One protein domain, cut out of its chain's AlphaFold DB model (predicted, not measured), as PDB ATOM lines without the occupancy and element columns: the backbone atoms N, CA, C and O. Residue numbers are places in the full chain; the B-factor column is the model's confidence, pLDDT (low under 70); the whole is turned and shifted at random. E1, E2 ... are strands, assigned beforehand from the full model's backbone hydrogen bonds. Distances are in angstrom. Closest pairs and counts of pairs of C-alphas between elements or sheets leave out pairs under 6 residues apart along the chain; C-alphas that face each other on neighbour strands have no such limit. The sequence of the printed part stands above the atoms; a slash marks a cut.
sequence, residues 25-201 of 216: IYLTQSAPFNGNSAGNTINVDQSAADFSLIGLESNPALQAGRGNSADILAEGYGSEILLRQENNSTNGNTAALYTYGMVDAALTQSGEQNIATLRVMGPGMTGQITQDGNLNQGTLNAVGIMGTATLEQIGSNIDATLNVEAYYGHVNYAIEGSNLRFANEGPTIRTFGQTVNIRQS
ATOM      1  N   ILE A  25     242.306 220.351 120.771       78.62
ATOM      2  CA  ILE A  25     241.837 220.193 122.145       78.62
ATOM      3  C   ILE A  25     240.309 220.155 122.134       78.62
ATOM      4  O   ILE A  25     239.642 221.142 121.836       78.62
ATOM      5  N   TYR A  26     239.761 219.004 122.518       78.44
ATOM      6  CA  TYR A  26     238.353 218.843 122.870       78.44
ATOM      7  C   TYR A  26     238.288 218.440 124.336       78.44
ATOM      8  O   TYR A  26     238.910 217.455 124.737       78.44
ATOM      9  N   LEU A  27     237.556 219.206 125.139       78.69
ATOM     10  CA  LEU A  27     237.506 219.013 126.580       78.69
ATOM     11  C   LEU A  27     236.086 219.234 127.085       78.69
ATOM     12  O   LEU A  27     235.485 220.276 126.839       78.69
ATOM     13  N   THR A  28     235.572 218.258 127.826       79.88
ATOM     14  CA  THR A  28     234.331 218.376 128.589       79.88
ATOM     15  C   THR A  28     234.639 218.051 130.043       79.88
ATOM     16  O   THR A  28     235.087 216.946 130.348       79.88
ATOM     17  N   GLN A  29     234.413 219.008 130.939       76.75
ATOM     18  CA  GLN A  29     234.587 218.840 132.382       76.75
ATOM     19  C   GLN A  29     233.262 219.079 133.105       76.75
ATOM     20  O   GLN A  29     232.550 220.043 132.823       76.75
ATOM     21  N   SER A  30     232.940 218.193 134.046       77.50
ATOM     22  CA  SER A  30     231.742 218.269 134.881       77.50
ATOM     23  C   SER A  30     232.062 217.770 136.288       77.50
ATOM     24  O   SER A  30     232.741 216.752 136.443       77.50
ATOM     25  N   ALA A  31     231.585 218.487 137.307       65.88
ATOM     26  CA  ALA A  31     231.808 218.165 138.715       65.88
ATOM     27  C   ALA A  31     230.490 217.728 139.397       65.88
ATOM     28  O   ALA A  31     229.493 218.449 139.297       65.88
ATOM     29  N   PRO A  32     230.449 216.579 140.104       60.38
ATOM     30  CA  PRO A  32     229.253 216.128 140.816       60.38
ATOM     31  C   PRO A  32     228.994 216.937 142.101       60.38
ATOM     32  O   PRO A  32     229.906 217.469 142.728       60.38
ATOM     33  N   PHE A  33     227.729 217.001 142.520       57.94
ATOM     34  CA  PHE A  33     227.227 217.969 143.509       57.94
ATOM     35  C   PHE A  33     227.525 217.631 144.991       57.94
ATOM     36  O   PHE A  33     227.092 218.344 145.896       57.94
ATOM     37  N   ASN A  34     228.223 216.532 145.286       53.56
ATOM     38  CA  ASN A  34     228.251 215.926 146.617       53.56
ATOM     39  C   ASN A  34     229.665 215.543 147.100       53.56
ATOM     40  O   ASN A  34     230.120 214.429 146.865       53.56
ATOM     41  N   GLY A  35     230.298 216.433 147.885       53.28
ATOM     42  CA  GLY A  35     231.391 216.063 148.806       53.28
ATOM     43  C   GLY A  35     232.729 216.819 148.697       53.28
ATOM     44  O   GLY A  35     233.756 216.193 148.478       53.28
ATOM     45  N   ASN A  36     232.735 218.131 148.964       56.38
ATOM     46  CA  ASN A  36     233.907 218.905 149.426       56.38
ATOM     47  C   ASN A  36     235.182 218.972 148.534       56.38
ATOM     48  O   ASN A  36     236.288 218.849 149.055       56.38
ATOM     49  N   SER A  37     235.036 219.259 147.233       56.84
ATOM     50  CA  SER A  37     236.115 219.746 146.342       56.84
ATOM     51  C   SER A  37     235.553 220.719 145.291       56.84
ATOM     52  O   SER A  37     234.383 220.602 144.931       56.84
ATOM     53  N   ALA A  38     236.365 221.661 144.794       65.81
ATOM     54  CA  ALA A  38     235.984 222.642 143.764       65.81
ATOM     55  C   ALA A  38     236.707 222.393 142.421       65.81
ATOM     56  O   ALA A  38     237.837 221.909 142.415       65.81
ATOM     57  N   GLY A  39     236.071 222.761 141.303       66.19
ATOM     58  CA  GLY A  39     236.624 222.753 139.938       66.19
ATOM     59  C   GLY A  39     235.835 223.740 139.064       66.19
ATOM     60  O   GLY A  39     234.649 223.927 139.295       66.19
ATOM     61  N   ASN A  40     236.421 224.436 138.093       63.56
ATOM     62  CA  ASN A  40     237.358 223.921 137.094       63.56
ATOM     63  C   ASN A  40     238.436 224.956 136.717       63.56
ATOM     64  O   ASN A  40     238.175 226.154 136.767       63.56
ATOM     65  N   THR A  41     239.596 224.493 136.235       69.50
ATOM     66  CA  THR A  41     240.641 225.353 135.649       69.50
ATOM     67  C   THR A  41     241.207 224.727 134.375       69.50
ATOM     68  O   THR A  41     241.539 223.542 134.369       69.50
ATOM     69  N   ILE A  42     241.359 225.533 133.324       80.81
ATOM     70  CA  ILE A  42     242.094 225.210 132.092       80.81
ATOM     71  C   ILE A  42     243.226 226.232 131.932       80.81
ATOM     72  O   ILE A  42     242.996 227.423 132.116       80.81
ATOM     73  N   ASN A  43     244.425 225.771 131.576       83.81
ATOM     74  CA  ASN A  43     245.492 226.618 131.043       83.81
ATOM     75  C   ASN A  43     245.974 225.991 129.730       83.81
ATOM     76  O   ASN A  43     246.327 224.808 129.722       83.81
ATOM     77  N   VAL A  44     245.948 226.757 128.642       82.25
ATOM     78  CA  VAL A  44     246.424 226.334 127.324       82.25
ATOM     79  C   VAL A  44     247.335 227.414 126.750       82.25
ATOM     80  O   VAL A  44     246.911 228.544 126.532       82.25
ATOM     81  N   ASP A  45     248.572 227.027 126.455       84.44
ATOM     82  CA  ASP A  45     249.533 227.837 125.714       84.44
ATOM     83  C   ASP A  45     249.730 227.207 124.330       84.44
ATOM     84  O   ASP A  45     250.165 226.058 124.220       84.44
ATOM     85  N   GLN A  46     249.332 227.937 123.290       80.12
ATOM     86  CA  GLN A  46     249.547 227.656 121.868       80.12
ATOM     87  C   GLN A  46     250.306 228.823 121.208       80.12
ATOM     88  O   GLN A  46     250.063 229.169 120.051       80.12
ATOM     89  N   SER A  47     251.217 229.463 121.947       78.50
ATOM     90  CA  SER A  47     252.213 230.356 121.351       78.50
ATOM     91  C   SER A  47     253.111 229.590 120.371       78.50
ATOM     92  O   SER A  47     253.431 228.415 120.571       78.50
ATOM     93  N   ALA A  48     253.479 230.246 119.266       74.88
ATOM     94  CA  ALA A  48     254.202 229.635 118.139       74.88
ATOM     95  C   ALA A  48     253.582 228.339 117.542       74.88
ATOM     96  O   ALA A  48     254.299 227.524 116.949       74.88
ATOM     97  N   ALA A  49     252.266 228.152 117.663       77.94
ATOM     98  CA  ALA A  49     251.503 227.112 116.974       77.94
ATOM     99  C   ALA A  49     250.618 227.740 115.883       77.94
ATOM    100  O   ALA A  49     249.953 228.737 116.138       77.94
ATOM    101  N   ASP A  50     250.579 227.144 114.691       81.31
ATOM    102  CA  ASP A  50     249.608 227.485 113.643       81.31
ATOM    103  C   ASP A  50     248.461 226.453 113.638       81.31
ATOM    104  O   ASP A  50     248.608 225.341 114.158       81.31
ATOM    105  N   PHE A  51     247.306 226.821 113.077       82.75
ATOM    106  CA  PHE A  51     246.124 225.962 112.906       82.75
ATOM    107  C   PHE A  51     245.624 225.256 114.185       82.75
ATOM    108  O   PHE A  51     245.103 224.136 114.138       82.75
ATOM    109  N   SER A  52     245.788 225.895 115.347       84.00
ATOM    110  CA  SER A  52     245.406 225.319 116.643       84.00
ATOM    111  C   SER A  52     243.900 225.377 116.865       84.00
ATOM    112  O   SER A  52     243.288 226.431 116.734       84.00
ATOM    113  N   LEU A  53     243.296 224.258 117.262       84.88
ATOM    114  CA  LEU A  53     241.853 224.133 117.446       84.88
ATOM    115  C   LEU A  53     241.496 223.833 118.904       84.88
ATOM    116  O   LEU A  53     241.842 222.769 119.422       84.88
ATOM    117  N   ILE A  54     240.751 224.730 119.548       84.81
ATOM    118  CA  ILE A  54     240.310 224.597 120.942       84.81
ATOM    119  C   ILE A  54     238.779 224.669 120.988       84.81
ATOM    120  O   ILE A  54     238.180 225.726 121.190       84.81
ATOM    121  N   GLY A  55     238.142 223.511 120.808       83.00
ATOM    122  CA  GLY A  55     236.696 223.397 120.615       83.00
ATOM    123  C   GLY A  55     236.216 223.826 119.219       83.00
ATOM    124  O   GLY A  55     236.925 224.480 118.468       83.00
ATOM    125  N   LEU A  56     234.990 223.431 118.879       82.19
ATOM    126  CA  LEU A  56     234.245 223.810 117.665       82.19
ATOM    127  C   LEU A  56     232.784 224.077 118.035       82.19
ATOM    128  O   LEU A  56     232.326 223.585 119.063       82.19
ATOM    129  N   GLU A  57     231.997 224.727 117.173       76.31
ATOM    130  CA  GLU A  57     230.542 224.889 117.385       76.31
ATOM    131  C   GLU A  57     229.817 223.562 117.683       76.31
ATOM    132  O   GLU A  57     228.914 223.504 118.518       76.31
ATOM    133  N   SER A  58     230.249 222.471 117.042       80.94
ATOM    134  CA  SER A  58     229.706 221.121 117.237       80.94
ATOM    135  C   SER A  58     230.218 220.404 118.493       80.94
ATOM    136  O   SER A  58     229.612 219.419 118.917       80.94
ATOM    137  N   ASN A  59     231.324 220.867 119.082       79.25
ATOM    138  CA  ASN A  59     231.941 220.303 120.282       79.25
ATOM    139  C   ASN A  59     232.830 221.362 120.974       79.25
ATOM    140  O   ASN A  59     234.052 221.351 120.780       79.25
ATOM    141  N   PRO A  60     232.246 222.323 121.715       85.62
ATOM    142  CA  PRO A  60     233.002 223.402 122.345       85.62
ATOM    143  C   PRO A  60     233.897 222.864 123.464       85.62
ATOM    144  O   PRO A  60     233.606 221.825 124.062       85.62
ATOM    145  N   ALA A  61     234.947 223.608 123.813       85.62
ATOM    146  CA  ALA A  61     235.629 223.393 125.082       85.62
ATOM    147  C   ALA A  61     234.648 223.772 126.207       85.62
ATOM    148  O   ALA A  61     234.342 224.947 126.403       85.62
ATOM    149  N   LEU A  62     234.089 222.770 126.889       87.06
ATOM    150  CA  LEU A  62     232.949 222.919 127.793       87.06
ATOM    151  C   LEU A  62     233.349 222.646 129.245       87.06
ATOM    152  O   LEU A  62     233.735 221.530 129.603       87.06
ATOM    153  N   GLN A  63     233.162 223.649 130.099       82.81
ATOM    154  CA  GLN A  63     233.188 223.489 131.552       82.81
ATOM    155  C   GLN A  63     231.774 223.706 132.098       82.81
ATOM    156  O   GLN A  63     231.204 224.788 131.959       82.81
ATOM    157  N   ALA A  64     231.198 222.667 132.703       84.12
ATOM    158  CA  ALA A  64     229.844 222.696 133.244       84.12
ATOM    159  C   ALA A  64     229.859 222.513 134.767       84.12
ATOM    160  O   ALA A  64     230.347 221.505 135.290       84.12
ATOM    161  N   GLY A  65     229.273 223.473 135.482       64.88
ATOM    162  CA  GLY A  65     229.135 223.459 136.934       64.88
ATOM    163  C   GLY A  65     230.035 224.455 137.668       64.88
ATOM    164  O   GLY A  65     230.504 225.452 137.123       64.88
ATOM    165  N   ARG A  66     230.189 224.207 138.968       63.31
ATOM    166  CA  ARG A  66     230.498 225.218 139.981       63.31
ATOM    167  C   ARG A  66     231.994 225.523 140.145       63.31
ATOM    168  O   ARG A  66     232.633 224.930 141.014       63.31
ATOM    169  N   GLY A  67     232.496 226.527 139.418       66.62
ATOM    170  CA  GLY A  67     233.788 227.155 139.747       66.62
ATOM    171  C   GLY A  67     234.688 227.567 138.580       66.62
ATOM    172  O   GLY A  67     235.902 227.516 138.743       66.62
ATOM    173  N   ASN A  68     234.156 227.883 137.395       64.56
ATOM    174  CA  ASN A  68     234.963 227.859 136.167       64.56
ATOM    175  C   ASN A  68     236.000 228.990 136.047       64.56
ATOM    176  O   ASN A  68     235.670 230.169 136.191       64.56
ATOM    177  N   SER A  69     237.229 228.600 135.703       81.12
ATOM    178  CA  SER A  69     238.353 229.447 135.307       81.12
ATOM    179  C   SER A  69     239.018 228.900 134.033       81.12
ATOM    180  O   SER A  69     239.155 227.681 133.870       81.12
ATOM    181  N   ALA A  70     239.448 229.783 133.132       86.56
ATOM    182  CA  ALA A  70     240.252 229.427 131.962       86.56
ATOM    183  C   ALA A  70     241.224 230.555 131.582       86.56
ATOM    184  O   ALA A  70     240.841 231.724 131.581       86.56
ATOM    185  N   ASP A  71     242.450 230.189 131.218       90.19
ATOM    186  CA  ASP A  71     243.433 231.066 130.572       90.19
ATOM    187  C   ASP A  71     243.923 230.376 129.293       90.19
ATOM    188  O   ASP A  71     244.292 229.196 129.319       90.19
ATOM    189  N   ILE A  72     243.826 231.066 128.158       85.69
ATOM    190  CA  ILE A  72     244.179 230.525 126.845       85.69
ATOM    191  C   ILE A  72     244.953 231.586 126.064       85.69
ATOM    192  O   ILE A  72     244.408 232.626 125.688       85.69
ATOM    193  N   LEU A  73     246.215 231.275 125.771       86.19
ATOM    194  CA  LEU A  73     247.042 231.985 124.806       86.19
ATOM    195  C   LEU A  73     247.075 231.181 123.505       86.19
ATOM    196  O   LEU A  73     247.459 230.013 123.512       86.19
ATOM    197  N   ALA A  74     246.711 231.809 122.392       84.00
ATOM    198  CA  ALA A  74     246.893 231.243 121.063       84.00
ATOM    199  C   ALA A  74     247.515 232.268 120.125       84.00
ATOM    200  O   ALA A  74     247.122 233.435 120.089       84.00
ATOM    201  N   GLU A  75     248.476 231.819 119.335       82.44
ATOM    202  CA  GLU A  75     249.074 232.630 118.286       82.44
ATOM    203  C   GLU A  75     248.834 231.966 116.917       82.44
ATOM    204  O   GLU A  75     248.082 230.991 116.804       82.44
ATOM    205  N   GLY A  76     249.446 232.521 115.872       75.50
ATOM    206  CA  GLY A  76     249.524 231.889 114.558       75.50
ATOM    207  C   GLY A  76     248.362 232.172 113.603       75.50
ATOM    208  O   GLY A  76     247.556 233.095 113.763       75.50
ATOM    209  N   TYR A  77     248.345 231.404 112.521       81.19
ATOM    210  CA  TYR A  77     247.397 231.493 111.417       81.19
ATOM    211  C   TYR A  77     246.404 230.326 111.445       81.19
ATOM    212  O   TYR A  77     246.807 229.171 111.553       81.19
ATOM    213  N   GLY A  78     245.111 230.616 111.275       77.88
ATOM    214  CA  GLY A  78     244.061 229.605 111.126       77.88
ATOM    215  C   GLY A  78     243.708 228.864 112.416       77.88
ATOM    216  O   GLY A  78     243.193 227.751 112.344       77.88
ATOM    217  N   SER A  79     244.025 229.440 113.577       82.69
ATOM    218  CA  SER A  79     243.647 228.880 114.877       82.69
ATOM    219  C   SER A  79     242.199 229.270 115.223       82.69
ATOM    220  O   SER A  79     241.784 230.397 114.972       82.69
ATOM    221  N   GLU A  80     241.431 228.366 115.826       87.81
ATOM    222  CA  GLU A  80     240.009 228.545 116.158       87.81
ATOM    223  C   GLU A  80     239.762 228.205 117.637       87.81
ATOM    224  O   GLU A  80     240.234 227.178 118.137       87.81
ATOM    225  N   ILE A  81     239.007 229.050 118.351       88.56
ATOM    226  CA  ILE A  81     238.689 228.851 119.771       88.56
ATOM    227  C   ILE A  81     237.206 229.095 120.060       88.56
ATOM    228  O   ILE A  81     236.699 230.207 119.886       88.56
ATOM    229  N   LEU A  82     236.549 228.082 120.632       91.56
ATOM    230  CA  LEU A  82     235.223 228.206 121.236       91.56
ATOM    231  C   LEU A  82     235.198 227.615 122.653       91.56
ATOM    232  O   LEU A  82     235.140 226.395 122.844       91.56
ATOM    233  N   LEU A  83     235.169 228.506 123.648       90.88
ATOM    234  CA  LEU A  83     235.004 228.165 125.064       90.88
ATOM    235  C   LEU A  83     233.563 228.438 125.518       90.88
ATOM    236  O   LEU A  83     233.046 229.545 125.355       90.88
ATOM    237  N   ARG A  84     232.941 227.449 126.169       91.31
ATOM    238  CA  ARG A  84     231.625 227.582 126.807       91.31
ATOM    239  C   ARG A  84     231.718 227.234 128.290       91.31
ATOM    240  O   ARG A  84     232.184 226.153 128.653       91.31
ATOM    241  N   GLN A  85     231.258 228.144 129.146       87.44
ATOM    242  CA  GLN A  85     231.165 227.911 130.589       87.44
ATOM    243  C   GLN A  85     229.700 228.037 131.032       87.44
ATOM    244  O   GLN A  85     229.067 229.075 130.834       87.44
ATOM    245  N   GLU A  86     229.163 226.974 131.630       86.94
ATOM    246  CA  GLU A  86     227.781 226.891 132.123       86.94
ATOM    247  C   GLU A  86     227.773 226.671 133.635       86.94
ATOM    248  O   GLU A  86     228.548 225.861 134.152       86.94
ATOM    249  N   ASN A  87     226.877 227.342 134.364       80.44
ATOM    250  CA  ASN A  87     226.762 227.159 135.809       80.44
ATOM    251  C   ASN A  87     225.325 227.391 136.304       80.44
ATOM    252  O   ASN A  87     224.658 228.326 135.875       80.44
ATOM    253  N   ASN A  88     224.854 226.550 137.229       67.88
ATOM    254  CA  ASN A  88     223.509 226.627 137.807       67.88
ATOM    255  C   ASN A  88     223.477 226.622 139.350       67.88
ATOM    256  O   ASN A  88     222.388 226.550 139.921       67.88
ATOM    257  N   SER A  89     224.622 226.701 140.047       64.19
ATOM    258  CA  SER A  89     224.617 226.870 141.510       64.19
ATOM    259  C   SER A  89     225.936 227.349 142.122       64.19
ATOM    260  O   SER A  89     226.991 226.758 141.909       64.19
ATOM    261  N   THR A  90     225.830 228.339 143.016       62.78
ATOM    262  CA  THR A  90     226.805 228.709 144.070       62.78
ATOM    263  C   THR A  90     228.264 228.927 143.628       62.78
ATOM    264  O   THR A  90     229.205 228.733 144.407       62.78
ATOM    265  N   ASN A  91     228.369 229.463 142.407       64.94
ATOM    266  CA  ASN A  91     229.324 230.461 141.911       64.94
ATOM    267  C   ASN A  91     230.596 229.961 141.218       64.94
ATOM    268  O   ASN A  91     231.390 229.195 141.760       64.94
ATOM    269  N   GLY A  92     230.816 230.523 140.031       66.19
ATOM    270  CA  GLY A  92     232.099 230.570 139.343       66.19
ATOM    271  C   GLY A  92     231.901 230.752 137.848       66.19
ATOM    272  O   GLY A  92     231.139 229.985 137.268       66.19
ATOM    273  N   ASN A  93     232.574 231.754 137.281       65.06
ATOM    274  CA  ASN A  93     232.781 231.970 135.849       65.06
ATOM    275  C   ASN A  93     233.808 233.109 135.667       65.06
ATOM    276  O   ASN A  93     233.524 234.275 135.939       65.06
ATOM    277  N   THR A  94     235.018 232.794 135.213       78.25
ATOM    278  CA  THR A  94     236.003 233.777 134.739       78.25
ATOM    279  C   THR A  94     236.828 233.168 133.614       78.25
ATOM    280  O   THR A  94     237.190 231.996 133.682       78.25
ATOM    281  N   ALA A  95     237.135 233.940 132.574       91.00
ATOM    282  CA  ALA A  95     237.994 233.456 131.501       91.00
ATOM    283  C   ALA A  95     238.786 234.580 130.823       91.00
ATOM    284  O   ALA A  95     238.278 235.691 130.637       91.00
ATOM    285  N   ALA A  96     240.019 234.263 130.437       92.56
ATOM    286  CA  ALA A  96     240.887 235.111 129.637       92.56
ATOM    287  C   ALA A  96     241.264 234.395 128.333       92.56
ATOM    288  O   ALA A  96     241.670 233.233 128.344       92.56
ATOM    289  N   LEU A  97     241.121 235.105 127.215       90.44
ATOM    290  CA  LEU A  97     241.582 234.678 125.901       90.44
ATOM    291  C   LEU A  97     242.513 235.748 125.325       90.44
ATOM    292  O   LEU A  97     242.129 236.917 125.202       90.44
ATOM    293  N   TYR A  98     243.714 235.334 124.937       90.25
ATOM    294  CA  TYR A  98     244.704 236.170 124.274       90.25
ATOM    295  C   TYR A  98     245.020 235.565 122.911       90.25
ATOM    296  O   TYR A  98     245.595 234.479 122.843       90.25
ATOM    297  N   THR A  99     244.643 236.256 121.836       87.62
ATOM    298  CA  THR A  99     244.852 235.772 120.473       87.62
ATOM    299  C   THR A  99     245.648 236.750 119.611       87.62
ATOM    300  O   THR A  99     245.386 237.959 119.594       87.62
ATOM    301  N   TYR A 100     246.639 236.217 118.892       86.00
ATOM    302  CA  TYR A 100     247.525 236.986 118.015       86.00
ATOM    303  C   TYR A 100     247.676 236.309 116.647       86.00
ATOM    304  O   TYR A 100     248.107 235.166 116.570       86.00
ATOM    305  N   GLY A 101     247.387 237.026 115.561       83.50
ATOM    306  CA  GLY A 101     247.453 236.507 114.192       83.50
ATOM    307  C   GLY A 101     246.077 236.380 113.543       83.50
ATOM    308  O   GLY A 101     245.213 237.228 113.763       83.50
ATOM    309  N   MET A 102     245.891 235.349 112.714       83.25
ATOM    310  CA  MET A 102     244.599 235.043 112.083       83.25
ATOM    311  C   MET A 102     243.892 233.979 112.922       83.25
ATOM    312  O   MET A 102     243.853 232.811 112.539       83.25
ATOM    313  N   VAL A 103     243.442 234.381 114.110       80.81
ATOM    314  CA  VAL A 103     242.812 233.499 115.098       80.81
ATOM    315  C   VAL A 103     241.353 233.895 115.275       80.81
ATOM    316  O   VAL A 103     241.073 235.058 115.581       80.81
ATOM    317  N   ASP A 104     240.452 232.925 115.146       87.31
ATOM    318  CA  ASP A 104     239.023 233.101 115.384       87.31
ATOM    319  C   ASP A 104     238.661 232.798 116.845       87.31
ATOM    320  O   ASP A 104     239.072 231.775 117.399       87.31
ATOM    321  N   ALA A 105     237.903 233.690 117.495       78.69
ATOM    322  CA  ALA A 105     237.673 233.622 118.941       78.69
ATOM    323  C   ALA A 105     236.236 233.958 119.376       78.69
ATOM    324  O   ALA A 105     235.744 235.063 119.138       78.69
ATOM    325  N   ALA A 106     235.600 233.052 120.126       70.56
ATOM    326  CA  ALA A 106     234.303 233.289 120.764       70.56
ATOM    327  C   ALA A 106     234.210 232.698 122.186       70.56
ATOM    328  O   ALA A 106     234.712 231.604 122.461       70.56
ATOM    329  N   LEU A 107     233.547 233.419 123.102       79.00
ATOM    330  CA  LEU A 107     233.425 233.046 124.517       79.00
ATOM    331  C   LEU A 107     232.045 233.412 125.096       79.00
ATOM    332  O   LEU A 107     231.670 234.584 125.156       79.00
ATOM    333  N   THR A 108     231.283 232.413 125.548       69.25
ATOM    334  CA  THR A 108     229.851 232.575 125.887       69.25
ATOM    335  C   THR A 108     229.506 232.014 127.271       69.25
ATOM    336  O   THR A 108     229.863 230.870 127.567       69.25
ATOM    337  N   GLN A 109     228.814 232.786 128.128       61.91
ATOM    338  CA  GLN A 109     228.529 232.385 129.525       61.91
ATOM    339  C   GLN A 109     227.184 232.903 130.063       61.91
ATOM    340  O   GLN A 109     226.954 234.103 130.133       61.91
ATOM    341  N   SER A 110     226.310 232.012 130.525       69.06
ATOM    342  CA  SER A 110     225.063 232.360 131.226       69.06
ATOM    343  C   SER A 110     224.964 231.504 132.491       69.06
ATOM    344  O   SER A 110     225.274 230.310 132.457       69.06
ATOM    345  N   GLY A 111     224.625 232.126 133.621       58.41
ATOM    346  CA  GLY A 111     224.814 231.568 134.966       58.41
ATOM    347  C   GLY A 111     225.847 232.334 135.809       58.41
ATOM    348  O   GLY A 111     226.568 233.198 135.327       58.41
ATOM    349  N   GLU A 112     225.900 232.062 137.111       66.50
ATOM    350  CA  GLU A 112     226.489 232.963 138.126       66.50
ATOM    351  C   GLU A 112     227.999 232.661 138.385       66.50
ATOM    352  O   GLU A 112     228.352 231.518 138.673       66.50
ATOM    353  N   GLN A 113     228.977 233.585 138.373       68.44
ATOM    354  CA  GLN A 113     228.951 235.054 138.360       68.44
ATOM    355  C   GLN A 113     230.094 235.625 137.488       68.44
ATOM    356  O   GLN A 113     231.248 235.585 137.902       68.44
ATOM    357  N   ASN A 114     229.791 236.075 136.264       67.44
ATOM    358  CA  ASN A 114     230.766 236.131 135.159       67.44
ATOM    359  C   ASN A 114     231.734 237.335 135.157       67.44
ATOM    360  O   ASN A 114     231.294 238.467 135.306       67.44
ATOM    361  N   ILE A 115     233.010 237.138 134.792       70.19
ATOM    362  CA  ILE A 115     233.857 238.191 134.182       70.19
ATOM    363  C   ILE A 115     234.697 237.601 133.036       70.19
ATOM    364  O   ILE A 115     235.363 236.589 133.230       70.19
ATOM    365  N   ALA A 116     234.703 238.221 131.850       93.81
ATOM    366  CA  ALA A 116     235.472 237.737 130.691       93.81
ATOM    367  C   ALA A 116     236.414 238.797 130.107       93.81
ATOM    368  O   ALA A 116     236.037 239.959 129.969       93.81
ATOM    369  N   THR A 117     237.617 238.377 129.705       95.31
ATOM    370  CA  THR A 117     238.567 239.187 128.926       95.31
ATOM    371  C   THR A 117     238.891 238.498 127.606       95.31
ATOM    372  O   THR A 117     239.371 237.368 127.599       95.31
ATOM    373  N   LEU A 118     238.687 239.201 126.495       94.69
ATOM    374  CA  LEU A 118     239.097 238.789 125.158       94.69
ATOM    375  C   LEU A 118     240.005 239.871 124.563       94.69
ATOM    376  O   LEU A 118     239.600 241.026 124.404       94.69
ATOM    377  N   ARG A 119     241.244 239.500 124.240       94.00
ATOM    378  CA  ARG A 119     242.174 240.322 123.464       94.00
ATOM    379  C   ARG A 119     242.450 239.629 122.141       94.00
ATOM    380  O   ARG A 119     242.947 238.510 122.152       94.00
ATOM    381  N   VAL A 120     242.187 240.322 121.042       89.88
ATOM    382  CA  VAL A 120     242.345 239.809 119.678       89.88
ATOM    383  C   VAL A 120     243.202 240.800 118.891       89.88
ATOM    384  O   VAL A 120     242.907 241.998 118.877       89.88
ATOM    385  N   MET A 121     244.298 240.345 118.280       90.56
ATOM    386  CA  MET A 121     245.201 241.214 117.514       90.56
ATOM    387  C   MET A 121     245.705 240.562 116.224       90.56
ATOM    388  O   MET A 121     246.487 239.619 116.282       90.56
ATOM    389  N   GLY A 122     245.348 241.101 115.056       87.75
ATOM    390  CA  GLY A 122     245.883 240.607 113.785       87.75
ATOM    391  C   GLY A 122     245.025 240.857 112.539       87.75
ATOM    392  O   GLY A 122     243.961 241.476 112.601       87.75
ATOM    393  N   PRO A 123     245.511 240.431 111.362       82.19
ATOM    394  CA  PRO A 123     244.754 240.502 110.117       82.19
ATOM    395  C   PRO A 123     243.657 239.426 110.051       82.19
ATOM    396  O   PRO A 123     243.873 238.313 110.503       82.19
ATOM    397  N   GLY A 124     242.496 239.742 109.466       72.75
ATOM    398  CA  GLY A 124     241.355 238.816 109.389       72.75
ATOM    399  C   GLY A 124     240.621 238.637 110.723       72.75
ATOM    400  O   GLY A 124     240.208 237.536 111.049       72.75
ATOM    401  N   MET A 125     240.524 239.700 111.525       71.19
ATOM    402  CA  MET A 125     240.133 239.625 112.939       71.19
ATOM    403  C   MET A 125     238.746 238.999 113.175       71.19
ATOM    404  O   MET A 125     237.768 239.482 112.616       71.19
ATOM    405  N   THR A 126     238.586 238.058 114.109       76.00
ATOM    406  CA  THR A 126     237.263 237.815 114.714       76.00
ATOM    407  C   THR A 126     237.337 237.700 116.234       76.00
ATOM    408  O   THR A 126     238.315 237.228 116.807       76.00
ATOM    409  N   GLY A 127     236.305 238.202 116.908       73.56
ATOM    410  CA  GLY A 127     236.200 238.187 118.359       73.56
ATOM    411  C   GLY A 127     234.755 238.331 118.813       73.56
ATOM    412  O   GLY A 127     234.048 239.231 118.354       73.56
ATOM    413  N   GLN A 128     234.322 237.480 119.742       73.44
ATOM    414  CA  GLN A 128     232.992 237.556 120.337       73.44
ATOM    415  C   GLN A 128     232.974 237.204 121.833       73.44
ATOM    416  O   GLN A 128     233.504 236.177 122.246       73.44
ATOM    417  N   ILE A 129     232.288 238.019 122.638       67.75
ATOM    418  CA  ILE A 129     231.828 237.657 123.989       67.75
ATOM    419  C   ILE A 129     230.298 237.771 124.037       67.75
ATOM    420  O   ILE A 129     229.746 238.766 123.560       67.75
ATOM    421  N   THR A 130     229.595 236.823 124.667       69.25
ATOM    422  CA  THR A 130     228.169 237.021 125.011       69.25
ATOM    423  C   THR A 130     227.813 236.440 126.390       69.25
ATOM    424  O   THR A 130     228.162 235.292 126.665       69.25
ATOM    425  N   GLN A 131     227.153 237.198 127.283       54.06
ATOM    426  CA  GLN A 131     226.829 236.727 128.647       54.06
ATOM    427  C   GLN A 131     225.512 237.247 129.250       54.06
ATOM    428  O   GLN A 131     225.326 238.449 129.378       54.06
ATOM    429  N   ASP A 132     224.637 236.384 129.765       60.84
ATOM    430  CA  ASP A 132     223.308 236.791 130.263       60.84
ATOM    431  C   ASP A 132     222.979 236.150 131.632       60.84
ATOM    432  O   ASP A 132     222.753 234.942 131.713       60.84
ATOM    433  N   GLY A 133     223.029 236.956 132.710       65.56
ATOM    434  CA  GLY A 133     222.870 236.551 134.123       65.56
ATOM    435  C   GLY A 133     224.069 235.754 134.681       65.56
ATOM    436  O   GLY A 133     224.610 234.910 133.984       65.56
ATOM    437  N   ASN A 134     224.575 235.921 135.911       65.25
ATOM    438  CA  ASN A 134     224.263 236.889 136.974       65.25
ATOM    439  C   ASN A 134     225.558 237.422 137.625       65.25
ATOM    440  O   ASN A 134     226.292 236.663 138.235       65.25
ATOM    441  N   LEU A 135     225.745 238.740 137.634       64.94
ATOM    442  CA  LEU A 135     226.910 239.543 138.048       64.94
ATOM    443  C   LEU A 135     228.067 239.680 137.025       64.94
ATOM    444  O   LEU A 135     229.228 239.685 137.411       64.94
ATOM    445  N   ASN A 136     227.727 239.843 135.737       68.06
ATOM    446  CA  ASN A 136     228.658 239.963 134.596       68.06
ATOM    447  C   ASN A 136     229.579 241.211 134.598       68.06
ATOM    448  O   ASN A 136     229.080 242.307 134.824       68.06
ATOM    449  N   GLN A 137     230.849 241.107 134.172       67.31
ATOM    450  CA  GLN A 137     231.602 242.226 133.553       67.31
ATOM    451  C   GLN A 137     232.471 241.778 132.359       67.31
ATOM    452  O   GLN A 137     233.145 240.753 132.419       67.31
ATOM    453  N   GLY A 138     232.452 242.513 131.242       89.88
ATOM    454  CA  GLY A 138     233.130 242.118 129.992       89.88
ATOM    455  C   GLY A 138     234.291 243.036 129.599       89.88
ATOM    456  O   GLY A 138     234.230 244.239 129.813       89.88
ATOM    457  N   THR A 139     235.355 242.514 128.993       92.94
ATOM    458  CA  THR A 139     236.404 243.328 128.353       92.94
ATOM    459  C   THR A 139     236.768 242.747 126.994       92.94
ATOM    460  O   THR A 139     237.292 241.639 126.921       92.94
ATOM    461  N   LEU A 140     236.534 243.509 125.924       92.75
ATOM    462  CA  LEU A 140     236.944 243.175 124.560       92.75
ATOM    463  C   LEU A 140     237.919 244.232 124.026       92.75
ATOM    464  O   LEU A 140     237.559 245.398 123.878       92.75
ATOM    465  N   ASN A 141     239.146 243.810 123.715       91.75
ATOM    466  CA  ASN A 141     240.157 244.616 123.030       91.75
ATOM    467  C   ASN A 141     240.474 243.971 121.670       91.75
ATOM    468  O   ASN A 141     241.090 242.907 121.645       91.75
ATOM    469  N   ALA A 142     240.079 244.593 120.557       89.81
ATOM    470  CA  ALA A 142     240.264 244.049 119.207       89.81
ATOM    471  C   ALA A 142     241.016 245.032 118.291       89.81
ATOM    472  O   ALA A 142     240.597 246.180 118.141       89.81
ATOM    473  N   VAL A 143     242.112 244.594 117.662       90.81
ATOM    474  CA  VAL A 143     242.924 245.428 116.751       90.81
ATOM    475  C   VAL A 143     243.279 244.653 115.484       90.81
ATOM    476  O   VAL A 143     244.020 243.672 115.550       90.81
ATOM    477  N   GLY A 144     242.806 245.097 114.316       88.38
ATOM    478  CA  GLY A 144     243.015 244.333 113.087       88.38
ATOM    479  C   GLY A 144     242.481 244.927 111.786       88.38
ATOM    480  O   GLY A 144     242.086 246.092 111.696       88.38
ATOM    481  N   ILE A 145     242.471 244.085 110.749       84.62
ATOM    482  CA  ILE A 145     241.881 244.388 109.437       84.62
ATOM    483  C   ILE A 145     240.860 243.311 109.041       84.62
ATOM    484  O   ILE A 145     241.026 242.153 109.413       84.62
ATOM    485  N   MET A 146     239.846 243.694 108.262       77.88
ATOM    486  CA  MET A 146     238.797 242.846 107.676       77.88
ATOM    487  C   MET A 146     238.095 241.924 108.681       77.88
ATOM    488  O   MET A 146     238.057 240.715 108.474       77.88
ATOM    489  N   GLY A 147     237.574 242.477 109.781       77.62
ATOM    490  CA  GLY A 147     237.194 241.633 110.909       77.62
ATOM    491  C   GLY A 147     236.105 242.126 111.856       77.62
ATOM    492  O   GLY A 147     235.731 243.295 111.848       77.62
ATOM    493  N   THR A 148     235.585 241.213 112.671       88.06
ATOM    494  CA  THR A 148     234.385 241.400 113.495       88.06
ATOM    495  C   THR A 148     234.719 241.428 114.985       88.06
ATOM    496  O   THR A 148     235.431 240.554 115.470       88.06
ATOM    497  N   ALA A 149     234.163 242.391 115.721       89.94
ATOM    498  CA  ALA A 149     234.241 242.466 117.179       89.94
ATOM    499  C   ALA A 149     232.831 242.585 117.781       89.94
ATOM    500  O   ALA A 149     232.147 243.588 117.567       89.94
ATOM    501  N   THR A 150     232.399 241.573 118.536       92.88
ATOM    502  CA  THR A 150     231.055 241.493 119.131       92.88
ATOM    503  C   THR A 150     231.126 241.331 120.653       92.88
ATOM    504  O   THR A 150     231.866 240.497 121.166       92.88
ATOM    505  N   LEU A 151     230.321 242.091 121.391       90.94
ATOM    506  CA  LEU A 151     230.168 241.973 122.845       90.94
ATOM    507  C   LEU A 151     228.678 242.113 123.193       90.94
ATOM    508  O   LEU A 151     228.074 243.108 122.819       90.94
ATOM    509  N   GLU A 152     228.038 241.161 123.874       78.88
ATOM    510  CA  GLU A 152     226.601 241.306 124.197       78.88
ATOM    511  C   GLU A 152     226.197 240.676 125.541       78.88
ATOM    512  O   GLU A 152     226.586 239.552 125.831       78.88
ATOM    513  N   GLN A 153     225.480 241.386 126.423       61.00
ATOM    514  CA  GLN A 153     225.214 240.914 127.788       61.00
ATOM    515  C   GLN A 153     223.868 241.388 128.381       61.00
ATOM    516  O   GLN A 153     223.728 242.568 128.667       61.00
ATOM    517  N   ILE A 154     222.861 240.531 128.613       67.94
ATOM    518  CA  ILE A 154     221.453 240.996 128.805       67.94
ATOM    519  C   ILE A 154     220.769 240.544 130.128       67.94
ATOM    520  O   ILE A 154     219.573 240.702 130.348       67.94
ATOM    521  N   GLY A 155     221.562 240.159 131.125       69.81
ATOM    522  CA  GLY A 155     221.088 239.827 132.477       69.81
ATOM    523  C   GLY A 155     222.198 240.043 133.491       69.81
ATOM    524  O   GLY A 155     223.358 240.077 133.098       69.81
ATOM    525  N   SER A 156     221.845 240.228 134.765       64.50
ATOM    526  CA  SER A 156     222.633 240.872 135.835       64.50
ATOM    527  C   SER A 156     224.165 240.733 135.756       64.50
ATOM    528  O   SER A 156     224.671 239.686 135.387       64.50
ATOM    529  N   ASN A 157     225.019 241.655 136.214       59.53
ATOM    530  CA  ASN A 157     224.847 242.986 136.799       59.53
ATOM    531  C   ASN A 157     226.010 243.812 136.244       59.53
ATOM    532  O   ASN A 157     227.125 243.741 136.757       59.53
ATOM    533  N   ILE A 158     225.754 244.486 135.134       71.38
ATOM    534  CA  ILE A 158     226.726 244.469 134.042       71.38
ATOM    535  C   ILE A 158     227.597 245.726 134.028       71.38
ATOM    536  O   ILE A 158     227.084 246.818 134.253       71.38
ATOM    537  N   ASP A 159     228.888 245.581 133.728       71.62
ATOM    538  CA  ASP A 159     229.743 246.687 133.276       71.62
ATOM    539  C   ASP A 159     230.845 246.173 132.340       71.62
ATOM    540  O   ASP A 159     231.342 245.064 132.518       71.62
ATOM    541  N   ALA A 160     231.176 246.911 131.280       81.75
ATOM    542  CA  ALA A 160     231.848 246.313 130.126       81.75
ATOM    543  C   ALA A 160     232.702 247.253 129.243       81.75
ATOM    544  O   ALA A 160     232.236 248.212 128.629       81.75
ATOM    545  N   THR A 161     233.989 246.941 129.126       88.06
ATOM    546  CA  THR A 161     234.938 247.705 128.307       88.06
ATOM    547  C   THR A 161     234.991 247.152 126.884       88.06
ATOM    548  O   THR A 161     235.205 245.957 126.683       88.06
ATOM    549  N   LEU A 162     234.859 248.028 125.889       87.12
ATOM    550  CA  LEU A 162     235.037 247.698 124.476       87.12
ATOM    551  C   LEU A 162     236.019 248.684 123.843       87.12
ATOM    552  O   LEU A 162     235.702 249.864 123.723       87.12
ATOM    553  N   ASN A 163     237.176 248.192 123.405       88.44
ATOM    554  CA  ASN A 163     238.167 248.956 122.654       88.44
ATOM    555  C   ASN A 163     238.403 248.274 121.303       88.44
ATOM    556  O   ASN A 163     238.904 247.150 121.262       88.44
ATOM    557  N   VAL A 164     238.051 248.935 120.198       86.62
ATOM    558  CA  VAL A 164     238.195 248.367 118.848       86.62
ATOM    559  C   VAL A 164     238.901 249.327 117.900       86.62
ATOM    560  O   VAL A 164     238.484 250.475 117.753       86.62
ATOM    561  N   GLU A 165     239.910 248.827 117.189       89.38
ATOM    562  CA  GLU A 165     240.530 249.479 116.033       89.38
ATOM    563  C   GLU A 165     240.538 248.511 114.839       89.38
ATOM    564  O   GLU A 165     241.375 247.614 114.752       89.38
ATOM    565  N   ALA A 166     239.566 248.658 113.931       83.06
ATOM    566  CA  ALA A 166     239.319 247.702 112.849       83.06
ATOM    567  C   ALA A 166     239.153 248.372 111.472       83.06
ATOM    568  O   ALA A 166     238.166 249.058 111.185       83.06
ATOM    569  N   TYR A 167     240.099 248.129 110.566       83.44
ATOM    570  CA  TYR A 167     239.979 248.556 109.167       83.44
ATOM    571  C   TYR A 167     239.103 247.565 108.403       83.44
ATOM    572  O   TYR A 167     239.372 246.372 108.439       83.44
ATOM    573  N   TYR A 168     238.072 248.029 107.700       82.12
ATOM    574  CA  TYR A 168     237.071 247.183 107.035       82.12
ATOM    575  C   TYR A 168     236.385 246.174 107.976       82.12
ATOM    576  O   TYR A 168     236.106 245.049 107.566       82.12
ATOM    577  N   GLY A 169     236.137 246.558 109.234       78.81
ATOM    578  CA  GLY A 169     235.602 245.663 110.263       78.81
ATOM    579  C   GLY A 169     234.226 246.028 110.822       78.81
ATOM    580  O   GLY A 169     233.863 247.201 110.886       78.81
ATOM    581  N   HIS A 170     233.476 245.011 111.247       86.44
ATOM    582  CA  HIS A 170     232.134 245.136 111.821       86.44
ATOM    583  C   HIS A 170     232.191 245.129 113.352       86.44
ATOM    584  O   HIS A 170     232.862 244.282 113.940       86.44
ATOM    585  N   VAL A 171     231.472 246.040 114.013       86.69
ATOM    586  CA  VAL A 171     231.453 246.115 115.486       86.69
ATOM    587  C   VAL A 171     230.028 246.064 116.016       86.69
ATOM    588  O   VAL A 171     229.180 246.835 115.571       86.69
ATOM    589  N   ASN A 172     229.775 245.181 116.983       88.19
ATOM    590  CA  ASN A 172     228.475 244.986 117.627       88.19
ATOM    591  C   ASN A 172     228.620 245.053 119.157       88.19
ATOM    592  O   ASN A 172     229.522 244.420 119.707       88.19
ATOM    593  N   TYR A 173     227.737 245.776 119.854       75.62
ATOM    594  CA  TYR A 173     227.791 245.886 121.316       75.62
ATOM    595  C   TYR A 173     226.418 246.060 121.995       75.62
ATOM    596  O   TYR A 173     225.824 247.125 121.855       75.62
ATOM    597  N   ALA A 174     225.884 245.101 122.756       71.56
ATOM    598  CA  ALA A 174     224.542 245.270 123.352       71.56
ATOM    599  C   ALA A 174     224.380 244.784 124.804       71.56
ATOM    600  O   ALA A 174     224.999 243.808 125.197       71.56
ATOM    601  N   ILE A 175     223.605 245.489 125.645       71.50
ATOM    602  CA  ILE A 175     223.506 245.217 127.093       71.50
ATOM    603  C   ILE A 175     222.148 245.620 127.716       71.50
ATOM    604  O   ILE A 175     221.892 246.806 127.858       71.50
ATOM    605  N   GLU A 176     221.297 244.717 128.217       67.75
ATOM    606  CA  GLU A 176     219.927 245.099 128.656       67.75
ATOM    607  C   GLU A 176     219.391 244.349 129.908       67.75
ATOM    608  O   GLU A 176     218.274 243.840 129.917       67.75
ATOM    609  N   GLY A 177     220.172 244.316 131.007       60.38
ATOM    610  CA  GLY A 177     219.770 243.719 132.301       60.38
ATOM    611  C   GLY A 177     220.558 244.215 133.538       60.38
ATOM    612  O   GLY A 177     221.697 244.666 133.440       60.38
ATOM    613  N   SER A 178     219.943 244.182 134.728       65.56
ATOM    614  CA  SER A 178     220.236 245.074 135.881       65.56
ATOM    615  C   SER A 178     221.503 244.735 136.707       65.56
ATOM    616  O   SER A 178     221.669 243.594 137.110       65.56
ATOM    617  N   ASN A 179     222.423 245.634 137.107       72.31
ATOM    618  CA  ASN A 179     222.260 247.058 137.451       72.31
ATOM    619  C   ASN A 179     223.322 248.041 136.848       72.31
ATOM    620  O   ASN A 179     223.580 249.079 137.454       72.31
ATOM    621  N   LEU A 180     223.918 247.735 135.685       74.19
ATOM    622  CA  LEU A 180     224.459 248.683 134.670       74.19
ATOM    623  C   LEU A 180     225.145 250.009 135.130       74.19
ATOM    624  O   LEU A 180     224.421 251.007 135.178       74.19
ATOM    625  N   ARG A 181     226.481 250.129 135.355       63.72
ATOM    626  CA  ARG A 181     227.140 251.470 135.545       63.72
ATOM    627  C   ARG A 181     228.659 251.619 135.290       63.72
ATOM    628  O   ARG A 181     229.452 251.385 136.202       63.72
ATOM    629  N   PHE A 182     228.993 252.350 134.220       64.88
ATOM    630  CA  PHE A 182     230.253 253.096 134.065       64.88
ATOM    631  C   PHE A 182     230.158 254.504 134.663       64.88
ATOM    632  O   PHE A 182     229.083 255.111 134.669       64.88
ATOM    633  N   ALA A 183     231.297 255.078 135.068       53.72
ATOM    634  CA  ALA A 183     231.370 256.476 135.514       53.72
ATOM    635  C   ALA A 183     232.478 257.327 134.863       53.72
ATOM    636  O   ALA A 183     232.432 258.542 135.025       53.72
ATOM    637  N   ASN A 184     233.432 256.744 134.123       53.09
ATOM    638  CA  ASN A 184     234.354 257.477 133.244       53.09
ATOM    639  C   ASN A 184     234.812 256.581 132.081       53.09
ATOM    640  O   ASN A 184     235.599 255.666 132.289       53.09
ATOM    641  N   GLU A 185     234.329 256.926 130.884       61.41
ATOM    642  CA  GLU A 185     234.641 256.348 129.564       61.41
ATOM    643  C   GLU A 185     234.035 254.955 129.270       61.41
ATOM    644  O   GLU A 185     234.263 253.971 129.964       61.41
ATOM    645  N   GLY A 186     233.185 254.919 128.233       66.25
ATOM    646  CA  GLY A 186     232.514 253.718 127.719       66.25
ATOM    647  C   GLY A 186     233.229 253.142 126.485       66.25
ATOM    648  O   GLY A 186     234.458 253.171 126.431       66.25
ATOM    649  N   PRO A 187     232.509 252.622 125.468       78.44
ATOM    650  CA  PRO A 187     233.143 251.972 124.322       78.44
ATOM    651  C   PRO A 187     233.978 252.947 123.472       78.44
ATOM    652  O   PRO A 187     233.470 253.961 122.993       78.44
ATOM    653  N   THR A 188     235.239 252.592 123.212       84.56
ATOM    654  CA  THR A 188     236.138 253.293 122.285       84.56
ATOM    655  C   THR A 188     236.232 252.513 120.975       84.56
ATOM    656  O   THR A 188     236.791 251.422 120.929       84.56
ATOM    657  N   ILE A 189     235.690 253.067 119.886       82.62
ATOM    658  CA  ILE A 189     235.601 252.378 118.589       82.62
ATOM    659  C   ILE A 189     236.211 253.244 117.481       82.62
ATOM    660  O   ILE A 189     235.860 254.414 117.320       82.62
ATOM    661  N   ARG A 190     237.101 252.647 116.683       82.31
ATOM    662  CA  ARG A 190     237.681 253.204 115.455       82.31
ATOM    663  C   ARG A 190     237.515 252.191 114.326       82.31
ATOM    664  O   ARG A 190     238.210 251.181 114.289       82.31
ATOM    665  N   THR A 191     236.605 252.464 113.398       77.44
ATOM    666  CA  THR A 191     236.346 251.597 112.238       77.44
ATOM    667  C   THR A 191     236.443 252.366 110.933       77.44
ATOM    668  O   THR A 191     235.965 253.496 110.838       77.44
ATOM    669  N   PHE A 192     236.992 251.733 109.897       76.12
ATOM    670  CA  PHE A 192     237.107 252.340 108.568       76.12
ATOM    671  C   PHE A 192     236.348 251.520 107.519       76.12
ATOM    672  O   PHE A 192     236.790 250.443 107.140       76.12
ATOM    673  N   GLY A 193     235.223 252.047 107.023       58.97
ATOM    674  CA  GLY A 193     234.528 251.510 105.843       58.97
ATOM    675  C   GLY A 193     233.524 250.371 106.073       58.97
ATOM    676  O   GLY A 193     233.194 249.696 105.104       58.97
ATOM    677  N   GLN A 194     233.045 250.151 107.303       77.69
ATOM    678  CA  GLN A 194     232.040 249.128 107.651       77.69
ATOM    679  C   GLN A 194     231.133 249.575 108.824       77.69
ATOM    680  O   GLN A 194     231.252 250.696 109.321       77.69
ATOM    681  N   THR A 195     230.190 248.711 109.220       79.69
ATOM    682  CA  THR A 195     229.093 248.971 110.176       79.69
ATOM    683  C   THR A 195     229.503 248.940 111.657       79.69
ATOM    684  O   THR A 195     230.250 248.059 112.080       79.69
ATOM    685  N   VAL A 196     228.898 249.823 112.464       83.31
ATOM    686  CA  VAL A 196     228.927 249.796 113.940       83.31
ATOM    687  C   VAL A 196     227.494 249.761 114.489       83.31
ATOM    688  O   VAL A 196     226.680 250.604 114.117       83.31
ATOM    689  N   ASN A 197     227.200 248.820 115.389       78.69
ATOM    690  CA  ASN A 197     225.901 248.617 116.042       78.69
ATOM    691  C   ASN A 197     226.070 248.605 117.574       78.69
ATOM    692  O   ASN A 197     226.943 247.899 118.073       78.69
ATOM    693  N   ILE A 198     225.240 249.340 118.334       70.88
ATOM    694  CA  ILE A 198     225.284 249.361 119.815       70.88
ATOM    695  C   ILE A 198     223.862 249.459 120.417       70.88
ATOM    696  O   ILE A 198     223.077 250.252 119.889       70.88
ATOM    697  N   ARG A 199     223.505 248.754 121.515       60.69
ATOM    698  CA  ARG A 199     222.228 249.016 122.240       60.69
ATOM    699  C   ARG A 199     222.112 248.554 123.707       60.69
ATOM    700  O   ARG A 199     222.442 247.421 124.009       60.69
ATOM    701  N   GLN A 200     221.574 249.394 124.609       70.19
ATOM    702  CA  GLN A 200     221.531 249.116 126.062       70.19
ATOM    703  C   GLN A 200     220.459 249.929 126.844       70.19
ATOM    704  O   GLN A 200     220.398 251.140 126.621       70.19
ATOM    705  N   SER A 201     219.632 249.348 127.752       61.03
ATOM    706  CA  SER A 201     218.689 250.130 128.617       61.03
ATOM    707  C   SER A 201     218.024 249.425 129.841       61.03
ATOM    708  O   SER A 201     218.094 248.211 129.993       61.03
TER     709      SER A 201
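What this domain is: This is residues 25 to 201 of the 216 residues of an uncharacterized protein of Donghicola mangrovi (UniProt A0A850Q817). What shape does the chain make? It is a solenoid: the chain winds in stacked turns, passing at each link from one sheet to the other, and E1 to E15 make two sheets face to face, a sandwich with strands nearly in line. How is it made up? The printed part has 177 residues with no named helix and 15 strands, E1 to E15 along the chain, class all strand; one sheet runs E1 E3 E5 E7 E9 E11 E13 E15, the other E2 E4 E6 E8 E10 E12 E14, each all parallel. It is compact, with a radius of gyration of the C-alphas of 16.1 A and spans of 55 by 41 by 26 A.

Where its parts are: Where is the larger sheet? Its strands are E1, residues 28 to 30; E3, 61 to 64; E5, 77 to 86, 28.9 A long; E7, 102 to 110, 27.5 A long; E9, 126 to 132; E11, 148 to 155; E13, 170 to 175; and E15, 196 to 200. C-alpha 28 is at (234.331, 218.376, 128.589) and C-alpha 200 at (221.531, 249.116, 126.062). Where is the other sheet? Its strands are E2, residues 41 to 46; E4, 68 to 74; E6, 93 to 100; E8, 115 to 123, 26.5 A long; E10, 137 to 145, and E12, 159 to 167, both 26.3 A long; and E14, 188 to 192.

How they stand to each other: What pairs the larger sheet's strands? E5 and E7 are parallel at 5 degrees, with N 81 and O 104 within hydrogen-bond range at 2.9 A. At the edge strands, N 29 of E1 and O 62 of E3 are 2.9 A apart, and N 175 of E13 and O 199 of E15 2.8 A. And the other sheet's? E8 and E10 are parallel at 1 degree, with N 118 and O 139 at 2.8 A; E12 and the edge strand E14 are parallel at 21 degrees, with N 190 and O 164 at 2.8 A. How do the sheets face? Their facing parts are 9.1 A centre to centre; across them, the closest C-alphas of E8 and E9 are those of Val 120 and Gly 127, 6.5 A, while E1 and E2 are apart.

The domain as a whole: How large is it, and is it cut? The two C-alphas farthest apart are those of Gly 35 and Gly 193, 55.8 A; the printed part has no cut. Which links are long? E2 to E3, 14 residues, of which 53 to 54 pair parallel with residues 80 to 81 of E5, and E13 to E14, 12 residues. Where is confidence low? The mean pLDDT of the printed part is 77.0, with 54 residues under 70, among them 31 to 41 and 129 to 137.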